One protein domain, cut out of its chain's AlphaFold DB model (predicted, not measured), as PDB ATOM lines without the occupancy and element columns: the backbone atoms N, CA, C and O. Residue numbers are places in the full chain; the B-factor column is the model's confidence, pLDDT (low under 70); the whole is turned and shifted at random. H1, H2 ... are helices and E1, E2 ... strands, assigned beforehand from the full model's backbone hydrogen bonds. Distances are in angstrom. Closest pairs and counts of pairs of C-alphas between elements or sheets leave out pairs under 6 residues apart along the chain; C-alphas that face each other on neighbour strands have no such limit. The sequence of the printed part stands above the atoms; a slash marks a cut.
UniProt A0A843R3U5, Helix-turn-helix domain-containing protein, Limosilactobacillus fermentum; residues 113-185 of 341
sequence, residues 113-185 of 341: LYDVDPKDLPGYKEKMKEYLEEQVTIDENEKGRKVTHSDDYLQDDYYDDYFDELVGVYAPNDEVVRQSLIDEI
ATOM      1  N   LEU A 113      -7.839 -33.886  18.060       82.62
ATOM      2  CA  LEU A 113      -9.124 -34.329  17.484       82.62
ATOM      3  C   LEU A 113     -10.294 -33.362  17.776       82.62
ATOM      4  O   LEU A 113     -11.320 -33.409  17.086       82.62
ATOM      5  N   TYR A 114     -10.164 -32.461  18.759       82.50
ATOM      6  CA  TYR A 114     -11.137 -31.392  19.018       82.50
ATOM      7  C   TYR A 114     -11.070 -30.231  18.015       82.50
ATOM      8  O   TYR A 114     -11.986 -29.407  17.996       82.50
ATOM      9  N   ASP A 115     -10.083 -30.217  17.124       84.31
ATOM     10  CA  ASP A 115      -9.984 -29.211  16.065       84.31
ATOM     11  C   ASP A 115     -10.448 -29.738  14.696       84.31
ATOM     12  O   ASP A 115     -10.690 -28.961  13.770       84.31
ATOM     13  N   VAL A 116     -10.662 -31.052  14.569       84.06
ATOM     14  CA  VAL A 116     -11.196 -31.686  13.350       84.06
ATOM     15  C   VAL A 116     -12.667 -31.299  13.147       84.06
ATOM     16  O   VAL A 116     -13.423 -31.196  14.110       84.06
ATOM     17  N   ASP A 117     -13.117 -31.078  11.912       84.81
ATOM     18  CA  ASP A 117     -14.549 -30.878  11.652       84.81
ATOM     19  C   ASP A 117     -15.316 -32.147  12.085       84.81
ATOM     20  O   ASP A 117     -14.949 -33.243  11.649       84.81
ATOM     21  N   PRO A 118     -16.356 -32.052  12.940       83.12
ATOM     22  CA  PRO A 118     -17.093 -33.219  13.422       83.12
ATOM     23  C   PRO A 118     -17.521 -34.176  12.309       83.12
ATOM     24  O   PRO A 118     -17.428 -35.390  12.488       83.12
ATOM     25  N   LYS A 119     -17.902 -33.645  11.137       82.56
ATOM     26  CA  LYS A 119     -18.354 -34.454   9.998       82.56
ATOM     27  C   LYS A 119     -17.271 -35.370   9.419       82.56
ATOM     28  O   LYS A 119     -17.591 -36.353   8.752       82.56
ATOM     29  N   ASP A 120     -16.008 -35.030   9.660       84.50
ATOM     30  CA  ASP A 120     -14.844 -35.769   9.186       84.50
ATOM     31  C   ASP A 120     -14.393 -36.836  10.203       84.50
ATOM     32  O   ASP A 120     -13.574 -37.691   9.857       84.50
ATOM     33  N   LEU A 121     -14.952 -36.855  11.426       85.69
ATOM     34  CA  LEU A 121     -14.636 -37.866  12.438       85.69
ATOM     35  C   LEU A 121     -15.134 -39.273  12.029       85.69
ATOM     36  O   LEU A 121     -16.250 -39.441  11.523       85.69
ATOM     37  N   PRO A 122     -14.354 -40.338  12.299       82.75
ATOM     38  CA  PRO A 122     -14.759 -41.710  12.043       82.75
ATOM     39  C   PRO A 122     -16.029 -42.073  12.813       82.75
ATOM     40  O   PRO A 122     -16.078 -41.935  14.031       82.75
ATOM     41  N   GLY A 123     -17.032 -42.603  12.112       82.31
ATOM     42  CA  GLY A 123     -18.310 -42.989  12.722       82.31
ATOM     43  C   GLY A 123     -19.292 -41.832  12.909       82.31
ATOM     44  O   GLY A 123     -20.373 -42.044  13.458       82.31
ATOM     45  N   TYR A 124     -18.945 -40.623  12.449       85.44
ATOM     46  CA  TYR A 124     -19.800 -39.449  12.581       85.44
ATOM     47  C   TYR A 124     -21.197 -39.666  12.016       85.44
ATOM     48  O   TYR A 124     -22.186 -39.437  12.706       85.44
ATOM     49  N   LYS A 125     -21.290 -40.143  10.771       82.62
ATOM     50  CA  LYS A 125     -22.575 -40.316  10.095       82.62
ATOM     51  C   LYS A 125     -23.473 -41.288  10.851       82.62
ATOM     52  O   LYS A 125     -24.658 -41.023  11.003       82.62
ATOM     53  N   GLU A 126     -22.921 -42.403  11.316       85.44
ATOM     54  CA  GLU A 126     -23.650 -43.415  12.078       85.44
ATOM     55  C   GLU A 126     -24.135 -42.855  13.417       85.44
ATOM     56  O   GLU A 126     -25.317 -42.967  13.731       85.44
ATOM     57  N   LYS A 127     -23.260 -42.170  14.160       85.62
ATOM     58  CA  LYS A 127     -23.608 -41.578  15.457       85.62
ATOM     59  C   LYS A 127     -24.615 -40.444  15.334       85.62
ATOM     60  O   LYS A 127     -25.520 -40.314  16.150       85.62
ATOM     61  N   MET A 128     -24.473 -39.636  14.292       85.88
ATOM     62  CA  MET A 128     -25.413 -38.575  13.975       85.88
ATOM     63  C   MET A 128     -26.774 -39.149  13.586       85.88
ATOM     64  O   MET A 128     -27.798 -38.579  13.953       85.88
ATOM     65  N   LYS A 129     -26.809 -40.308  12.909       83.62
ATOM     66  CA  LYS A 129     -28.069 -41.018  12.697       83.62
ATOM     67  C   LYS A 129     -28.704 -41.382  14.028       83.62
ATOM     68  O   LYS A 129     -29.795 -40.890  14.277       83.62
ATOM     69  N   GLU A 130     -27.998 -42.132  14.879       85.62
ATOM     70  CA  GLU A 130     -28.468 -42.527  16.221       85.62
ATOM     71  C   GLU A 130     -29.008 -41.325  17.011       85.62
ATOM     72  O   GLU A 130     -30.126 -41.370  17.517       85.62
ATOM     73  N   TYR A 131     -28.260 -40.217  17.036       84.00
ATOM     74  CA  TYR A 131     -28.679 -38.979  17.687       84.00
ATOM     75  C   TYR A 131     -29.980 -38.417  17.099       84.00
ATOM     76  O   TYR A 131     -30.887 -38.057  17.843       84.00
ATOM     77  N   LEU A 132     -30.103 -38.349  15.770       80.75
ATOM     78  CA  LEU A 132     -31.324 -37.873  15.121       80.75
ATOM     79  C   LEU A 132     -32.513 -38.809  15.380       80.75
ATOM     80  O   LEU A 132     -33.613 -38.303  15.574       80.75
ATOM     81  N   GLU A 133     -32.325 -40.134  15.436       78.56
ATOM     82  CA  GLU A 133     -33.411 -41.080  15.764       78.56
ATOM     83  C   GLU A 133     -33.991 -40.841  17.172       78.56
ATOM     84  O   GLU A 133     -35.153 -41.151  17.417       78.56
ATOM     85  N   GLU A 134     -33.224 -40.247  18.092       80.12
ATOM     86  CA  GLU A 134     -33.732 -39.820  19.403       80.12
ATOM     87  C   GLU A 134     -34.531 -38.503  19.342       80.12
ATOM     88  O   GLU A 134     -35.368 -38.245  20.209       80.12
ATOM     89  N   GLN A 135     -34.289 -37.664  18.328       76.81
ATOM     90  CA  GLN A 135     -34.924 -36.347  18.157       76.81
ATOM     91  C   GLN A 135     -36.173 -36.390  17.259       76.81
ATOM     92  O   GLN A 135     -37.057 -35.533  17.370       76.81
ATOM     93  N   VAL A 136     -36.270 -37.372  16.359       72.50
ATOM     94  CA  VAL A 136     -37.396 -37.546  15.430       72.50
ATOM     95  C   VAL A 136     -38.025 -38.931  15.563       72.50
ATOM     96  O   VAL A 136     -37.361 -39.906  15.879       72.50
ATOM     97  N   THR A 137     -39.326 -39.049  15.296       70.06
ATOM     98  CA  THR A 137     -39.990 -40.361  15.244       70.06
ATOM     99  C   THR A 137     -39.804 -40.962  13.855       70.06
ATOM    100  O   THR A 137     -40.186 -40.343  12.860       70.06
ATOM    101  N   ILE A 138     -39.227 -42.163  13.783       66.31
ATOM    102  CA  ILE A 138     -39.003 -42.895  12.531       66.31
ATOM    103  C   ILE A 138     -39.932 -44.110  12.488       66.31
ATOM    104  O   ILE A 138     -39.818 -45.014  13.311       66.31
ATOM    105  N   ASP A 139     -40.825 -44.144  11.499       63.50
ATOM    106  CA  ASP A 139     -41.747 -45.252  11.253       63.50
ATOM    107  C   ASP A 139     -41.277 -46.090  10.056       63.50
ATOM    108  O   ASP A 139     -41.144 -45.589   8.935       63.50
ATOM    109  N   GLU A 140     -41.085 -47.394  10.259       61.34
ATOM    110  CA  GLU A 140     -40.851 -48.342   9.166       61.34
ATOM    111  C   GLU A 140     -42.186 -48.788   8.551       61.34
ATOM    112  O   GLU A 140     -43.029 -49.389   9.219       61.34
ATOM    113  N   ASN A 141     -42.399 -48.510   7.261       63.66
ATOM    114  CA  ASN A 141     -43.576 -48.972   6.523       63.66
ATOM    115  C   ASN A 141     -43.189 -49.670   5.204       63.66
ATOM    116  O   ASN A 141     -42.033 -49.649   4.789       63.66
ATOM    117  N   GLU A 142     -44.163 -50.280   4.518       54.97
ATOM    118  CA  GLU A 142     -43.947 -51.011   3.250       54.97
ATOM    119  C   GLU A 142     -43.359 -50.150   2.118       54.97
ATOM    120  O   GLU A 142     -42.876 -50.688   1.122       54.97
ATOM    121  N   LYS A 143     -43.406 -48.820   2.249       58.41
ATOM    122  CA  LYS A 143     -42.795 -47.886   1.307       58.41
ATOM    123  C   LYS A 143     -41.367 -47.525   1.725       58.41
ATOM    124  O   LYS A 143     -40.546 -47.366   0.834       58.41
ATOM    125  N   GLY A 144     -41.045 -47.458   3.020       58.22
ATOM    126  CA  GLY A 144     -39.704 -47.230   3.581       58.22
ATOM    127  C   GLY A 144     -39.734 -46.532   4.947       58.22
ATOM    128  O   GLY A 144     -40.737 -46.608   5.654       58.22
ATOM    129  N   ARG A 145     -38.634 -45.867   5.339       60.75
ATOM    130  CA  ARG A 145     -38.507 -45.163   6.634       60.75
ATOM    131  C   ARG A 145     -39.117 -43.762   6.573       60.75
ATOM    132  O   ARG A 145     -38.513 -42.865   5.992       60.75
ATOM    133  N   LYS A 146     -40.287 -43.549   7.172       64.38
ATOM    134  CA  LYS A 146     -40.945 -42.235   7.255       64.38
ATOM    135  C   LYS A 146     -40.518 -41.497   8.525       64.38
ATOM    136  O   LYS A 146     -40.425 -42.117   9.575       64.38
ATOM    137  N   VAL A 147     -40.293 -40.187   8.436       62.09
ATOM    138  CA  VAL A 147     -39.896 -39.343   9.575       62.09
ATOM    139  C   VAL A 147     -41.044 -38.412   9.952       62.09
ATOM    140  O   VAL A 147     -41.638 -37.787   9.078       62.09
ATOM    141  N   THR A 148     -41.369 -38.318  11.242       62.75
ATOM    142  CA  THR A 148     -42.354 -37.369  11.788       62.75
ATOM    143  C   THR A 148     -41.812 -36.704  13.059       62.75
ATOM    144  O   THR A 148     -41.044 -37.308  13.809       62.75
ATOM    145  N   HIS A 149     -42.172 -35.443  13.306       60.31
ATOM    146  CA  HIS A 149     -41.771 -34.696  14.505       60.31
ATOM    147  C   HIS A 149     -42.963 -33.909  15.070       60.31
ATOM    148  O   HIS A 149     -43.907 -33.616  14.340       60.31
ATOM    149  N   SER A 150     -42.931 -33.578  16.367       54.19
ATOM    150  CA  SER A 150     -44.050 -32.925  17.067       54.19
ATOM    151  C   SER A 150     -44.334 -31.491  16.612       54.19
ATOM    152  O   SER A 150     -45.442 -31.012  16.828       54.19
ATOM    153  N   ASP A 151     -43.364 -30.839  15.966       52.22
ATOM    154  CA  ASP A 151     -43.470 -29.482  15.423       52.22
ATOM    155  C   ASP A 151     -43.470 -29.507  13.874       52.22
ATOM    156  O   ASP A 151     -42.499 -29.132  13.224       52.22
ATOM    157  N   ASP A 152     -44.550 -30.051  13.301       49.91
ATOM    158  CA  ASP A 152     -45.238 -29.816  12.005       49.91
ATOM    159  C   ASP A 152     -44.521 -29.360  10.697       49.91
ATOM    160  O   ASP A 152     -45.213 -29.081   9.714       49.91
ATOM    161  N   TYR A 153     -43.190 -29.323  10.577       53.22
ATOM    162  CA  TYR A 153     -42.524 -28.833   9.348       53.22
ATOM    163  C   TYR A 153     -42.001 -29.904   8.376       53.22
ATOM    164  O   TYR A 153     -41.655 -29.562   7.247       53.22
ATOM    165  N   LEU A 154     -41.982 -31.186   8.746       54.03
ATOM    166  CA  LEU A 154     -41.552 -32.270   7.852       54.03
ATOM    167  C   LEU A 154     -42.778 -32.984   7.276       54.03
ATOM    168  O   LEU A 154     -43.422 -33.768   7.971       54.03
ATOM    169  N   GLN A 155     -43.136 -32.679   6.025       53.56
ATOM    170  CA  GLN A 155     -44.339 -33.233   5.386       53.56
ATOM    171  C   GLN A 155     -44.109 -34.391   4.400       53.56
ATOM    172  O   GLN A 155     -45.111 -34.944   3.964       53.56
ATOM    173  N   ASP A 156     -42.879 -34.840   4.112       55.44
ATOM    174  CA  ASP A 156     -42.641 -35.925   3.137       55.44
ATOM    175  C   ASP A 156     -41.575 -36.972   3.544       55.44
ATOM    176  O   ASP A 156     -40.803 -36.795   4.484       55.44
ATOM    177  N   ASP A 157     -41.655 -38.120   2.856       61.47
ATOM    178  CA  ASP A 157     -41.197 -39.466   3.228       61.47
ATOM    179  C   ASP A 157     -39.690 -39.721   2.938       61.47
ATOM    180  O   ASP A 157     -39.168 -39.190   1.968       61.47
ATOM    181  N   TYR A 158     -39.033 -40.609   3.712       62.44
ATOM    182  CA  TYR A 158     -37.651 -41.150   3.573       62.44
ATOM    183  C   TYR A 158     -36.500 -40.463   4.345       62.44
ATOM    184  O   TYR A 158     -35.863 -39.526   3.882       62.44
ATOM    185  N   TYR A 159     -36.139 -41.042   5.502       69.62
ATOM    186  CA  TYR A 159     -35.061 -40.575   6.401       69.62
ATOM    187  C   TYR A 159     -33.677 -40.400   5.741       69.62
ATOM    188  O   TYR A 159     -32.985 -39.425   6.020       69.62
ATOM    189  N   ASP A 160     -33.246 -41.328   4.879       72.12
ATOM    190  CA  ASP A 160     -31.912 -41.237   4.260       72.12
ATOM    191  C   ASP A 160     -31.819 -40.126   3.205       72.12
ATOM    192  O   ASP A 160     -30.747 -39.543   3.045       72.12
ATOM    193  N   ASP A 161     -32.923 -39.821   2.517       73.31
ATOM    194  CA  ASP A 161     -32.960 -38.844   1.422       73.31
ATOM    195  C   ASP A 161     -32.846 -37.398   1.935       73.31
ATOM    196  O   ASP A 161     -32.405 -36.513   1.204       73.31
ATOM    197  N   TYR A 162     -33.173 -37.179   3.213       72.56
ATOM    198  CA  TYR A 162     -33.158 -35.873   3.877       72.56
ATOM    199  C   TYR A 162     -32.134 -35.772   5.013       72.56
ATOM    200  O   TYR A 162     -32.159 -34.800   5.764       72.56
ATOM    201  N   PHE A 163     -31.218 -36.738   5.155       78.38
ATOM    202  CA  PHE A 163     -30.270 -36.774   6.277       78.38
ATOM    203  C   PHE A 163     -29.512 -35.449   6.464       78.38
ATOM    204  O   PHE A 163     -29.476 -34.927   7.573       78.38
ATOM    205  N   ASP A 164     -28.977 -34.859   5.392       80.12
ATOM    206  CA  ASP A 164     -28.214 -33.604   5.477       80.12
ATOM    207  C   ASP A 164     -29.092 -32.405   5.891       80.12
ATOM    208  O   ASP A 164     -28.647 -31.532   6.638       80.12
ATOM    209  N   GLU A 165     -30.356 -32.368   5.450       79.19
ATOM    210  CA  GLU A 165     -31.325 -31.345   5.870       79.19
ATOM    211  C   GLU A 165     -31.692 -31.523   7.349       79.19
ATOM    212  O   GLU A 165     -31.697 -30.551   8.104       79.19
ATOM    213  N   LEU A 166     -31.908 -32.766   7.791       77.25
ATOM    214  CA  LEU A 166     -32.174 -33.093   9.192       77.25
ATOM    215  C   LEU A 166     -30.994 -32.714  10.095       77.25
ATOM    216  O   LEU A 166     -31.219 -32.133  11.155       77.25
ATOM    217  N   VAL A 167     -29.750 -32.967   9.677       81.31
ATOM    218  CA  VAL A 167     -28.557 -32.492  10.400       81.31
ATOM    219  C   VAL A 167     -28.570 -30.965  10.493       81.31
ATOM    220  O   VAL A 167     -28.420 -30.420  11.583       81.31
ATOM    221  N   GLY A 168     -28.833 -30.261   9.390       78.94
ATOM    222  CA  GLY A 168     -28.894 -28.795   9.383       78.94
ATOM    223  C   GLY A 168     -29.985 -28.198  10.285       78.94
ATOM    224  O   GLY A 168     -29.798 -27.109  10.827       78.94
ATOM    225  N   VAL A 169     -31.110 -28.896  10.464       78.50
ATOM    226  CA  VAL A 169     -32.238 -28.435  11.290       78.50
ATOM    227  C   VAL A 169     -32.067 -28.821  12.761       78.50
ATOM    228  O   VAL A 169     -32.276 -27.987  13.642       78.50
ATOM    229  N   TYR A 170     -31.687 -30.068  13.037       76.06
ATOM    230  CA  TYR A 170     -31.743 -30.665  14.378       76.06
ATOM    231  C   TYR A 170     -30.371 -30.861  15.034       76.06
ATOM    232  O   TYR A 170     -30.299 -31.111  16.238       76.06
ATOM    233  N   ALA A 171     -29.282 -30.710  14.280       76.06
ATOM    234  CA  ALA A 171     -27.912 -30.766  14.782       76.06
ATOM    235  C   ALA A 171     -26.988 -29.720  14.108       76.06
ATOM    236  O   ALA A 171     -25.899 -30.069  13.656       76.06
ATOM    237  N   PRO A 172     -27.367 -28.422  14.049       69.50
ATOM    238  CA  PRO A 172     -26.596 -27.408  13.321       69.50
ATOM    239  C   PRO A 172     -25.190 -27.148  13.895       69.50
ATOM    240  O   PRO A 172     -24.363 -26.582  13.191       69.50
ATOM    241  N   ASN A 173     -24.936 -27.530  15.157       70.06
ATOM    242  CA  ASN A 173     -23.645 -27.475  15.857       70.06
ATOM    243  C   ASN A 173     -23.563 -28.658  16.842       70.06
ATOM    244  O   ASN A 173     -23.916 -28.545  18.016       70.06
ATOM    245  N   ASP A 174     -23.171 -29.819  16.344       77.19
ATOM    246  CA  ASP A 174     -23.297 -31.133  16.982       77.19
ATOM    247  C   ASP A 174     -22.258 -31.488  18.064       77.19
ATOM    248  O   ASP A 174     -21.777 -32.621  18.152       77.19
ATOM    249  N   GLU A 175     -21.945 -30.546  18.949       83.06
ATOM    250  CA  GLU A 175     -20.897 -30.703  19.966       83.06
ATOM    251  C   GLU A 175     -21.085 -31.951  20.857       83.06
ATOM    252  O   GLU A 175     -20.110 -32.592  21.246       83.06
ATOM    253  N   VAL A 176     -22.333 -32.359  21.118       81.00
ATOM    254  CA  VAL A 176     -22.659 -33.585  21.874       81.00
ATOM    255  C   VAL A 176     -22.240 -34.850  21.119       81.00
ATOM    256  O   VAL A 176     -21.603 -35.732  21.698       81.00
ATOM    257  N   VAL A 177     -22.570 -34.938  19.826       84.06
ATOM    258  CA  VAL A 177     -22.198 -36.078  18.972       84.06
ATOM    259  C   VAL A 177     -20.683 -36.112  18.805       84.06
ATOM    260  O   VAL A 177     -20.072 -37.166  18.976       84.06
ATOM    261  N   ARG A 178     -20.065 -34.948  18.574       86.62
ATOM    262  CA  ARG A 178     -18.611 -34.780  18.519       86.62
ATOM    263  C   ARG A 178     -17.922 -35.298  19.785       86.62
ATOM    264  O   ARG A 178     -17.020 -36.124  19.677       86.62
ATOM    265  N   GLN A 179     -18.331 -34.830  20.966       85.69
ATOM    266  CA  GLN A 179     -17.719 -35.227  22.237       85.69
ATOM    267  C   GLN A 179     -17.837 -36.738  22.452       85.69
ATOM    268  O   GLN A 179     -16.841 -37.397  22.736       85.69
ATOM    269  N   SER A 180     -19.034 -37.293  22.237       85.44
ATOM    270  CA  SER A 180     -19.268 -38.736  22.342       85.44
ATOM    271  C   SER A 180     -18.361 -39.529  21.400       85.44
ATOM    272  O   SER A 180     -17.828 -40.559  21.802       85.44
ATOM    273  N   LEU A 181     -18.161 -39.056  20.165       86.50
ATOM    274  CA  LEU A 181     -17.270 -39.698  19.199       86.50
ATOM    275  C   LEU A 181     -15.808 -39.621  19.628       86.50
ATOM    276  O   LEU A 181     -15.127 -40.637  19.598       86.50
ATOM    277  N   ILE A 182     -15.312 -38.453  20.039       85.19
ATOM    278  CA  ILE A 182     -13.914 -38.291  20.477       85.19
ATOM    279  C   ILE A 182     -13.623 -39.152  21.716       85.19
ATOM    280  O   ILE A 182     -12.563 -39.782  21.804       85.19
ATOM    281  N   ASP A 183     -14.573 -39.235  22.649       83.88
ATOM    282  CA  ASP A 183     -14.458 -40.088  23.833       83.88
ATOM    283  C   ASP A 183     -14.420 -41.579  23.458       83.88
ATOM    284  O   ASP A 183     -13.624 -42.340  24.019       83.88
ATOM    285  N   GLU A 184     -15.226 -41.986  22.470       83.25
ATOM    286  CA  GLU A 184     -15.269 -43.350  21.922       83.25
ATOM    287  C   GLU A 184     -14.072 -43.689  21.022       83.25
ATOM    288  O   GLU A 184     -13.687 -44.860  20.926       83.25
ATOM    289  N   ILE A 185     -13.452 -42.694  20.380       82.88
ATOM    290  CA  ILE A 185     -12.234 -42.875  19.594       82.88
ATOM    291  C   ILE A 185     -11.098 -43.210  20.561       82.88
ATOM    292  O   ILE A 185     -10.449 -42.362  21.179       82.88
TER     293      ILE A 185
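This is residues 113 to 185 of the 341 residues of the protein "Helix-turn-helix domain-containing protein" of Limosilactobacillus fermentum (UniProt A0A843R3U5). Helix H1 forms the middle of an elongated shape, with H2 and H3 packing on it at steep tilts; H3 lies toward one end and the antiparallel hairpin E1 - E2 makes the other. The printed part has 73 residues, with three named helices and two named strands in the order H1, E1, E2, H2, H3, class mixed, helices and strands. It is only just compact, close to loose: radius of gyration of the C-alphas 13.3 A, spans 40 by 23 by 17 A.

H1, residues 124 to 135, touches H2, residues 163 to 170, at a steep tilt of 53 degrees, the same way; the closest C-alphas, of Leu 132 and Tyr 170, are 7.3 A apart. H1 touches H3, residues 175 to 184, at a steep tilt of 53 degrees, opposite ways; the closest C-alphas, of Met 128 and Val 177, are 6.4 A apart. H2 and H3 are apart. E1, residues 137 to 141, and E2, residues 144 to 148, form a hairpin at 152 degrees, with N 139 and O 146 within hydrogen-bond range at 2.8 A. In H1, H2 and H3 every O i to N i+4 pair is within range.

H1 begins at C-alpha 124 (-19.800, -39.449, 12.581) and is 16.4 A long; E1 is 12.8 A, E2 13.1 A, H2 10.3 A, and H3 14.0 A, ending at C-alpha 184 (-15.269, -43.350, 21.922).

The C-alphas farthest apart, of Asp 115 and Glu 142, are 42.3 A apart. The printed part has no cut. The link E2 to H2, residues 149 to 162, is long. Residues 138 to 159 and 172 have pLDDT under 70.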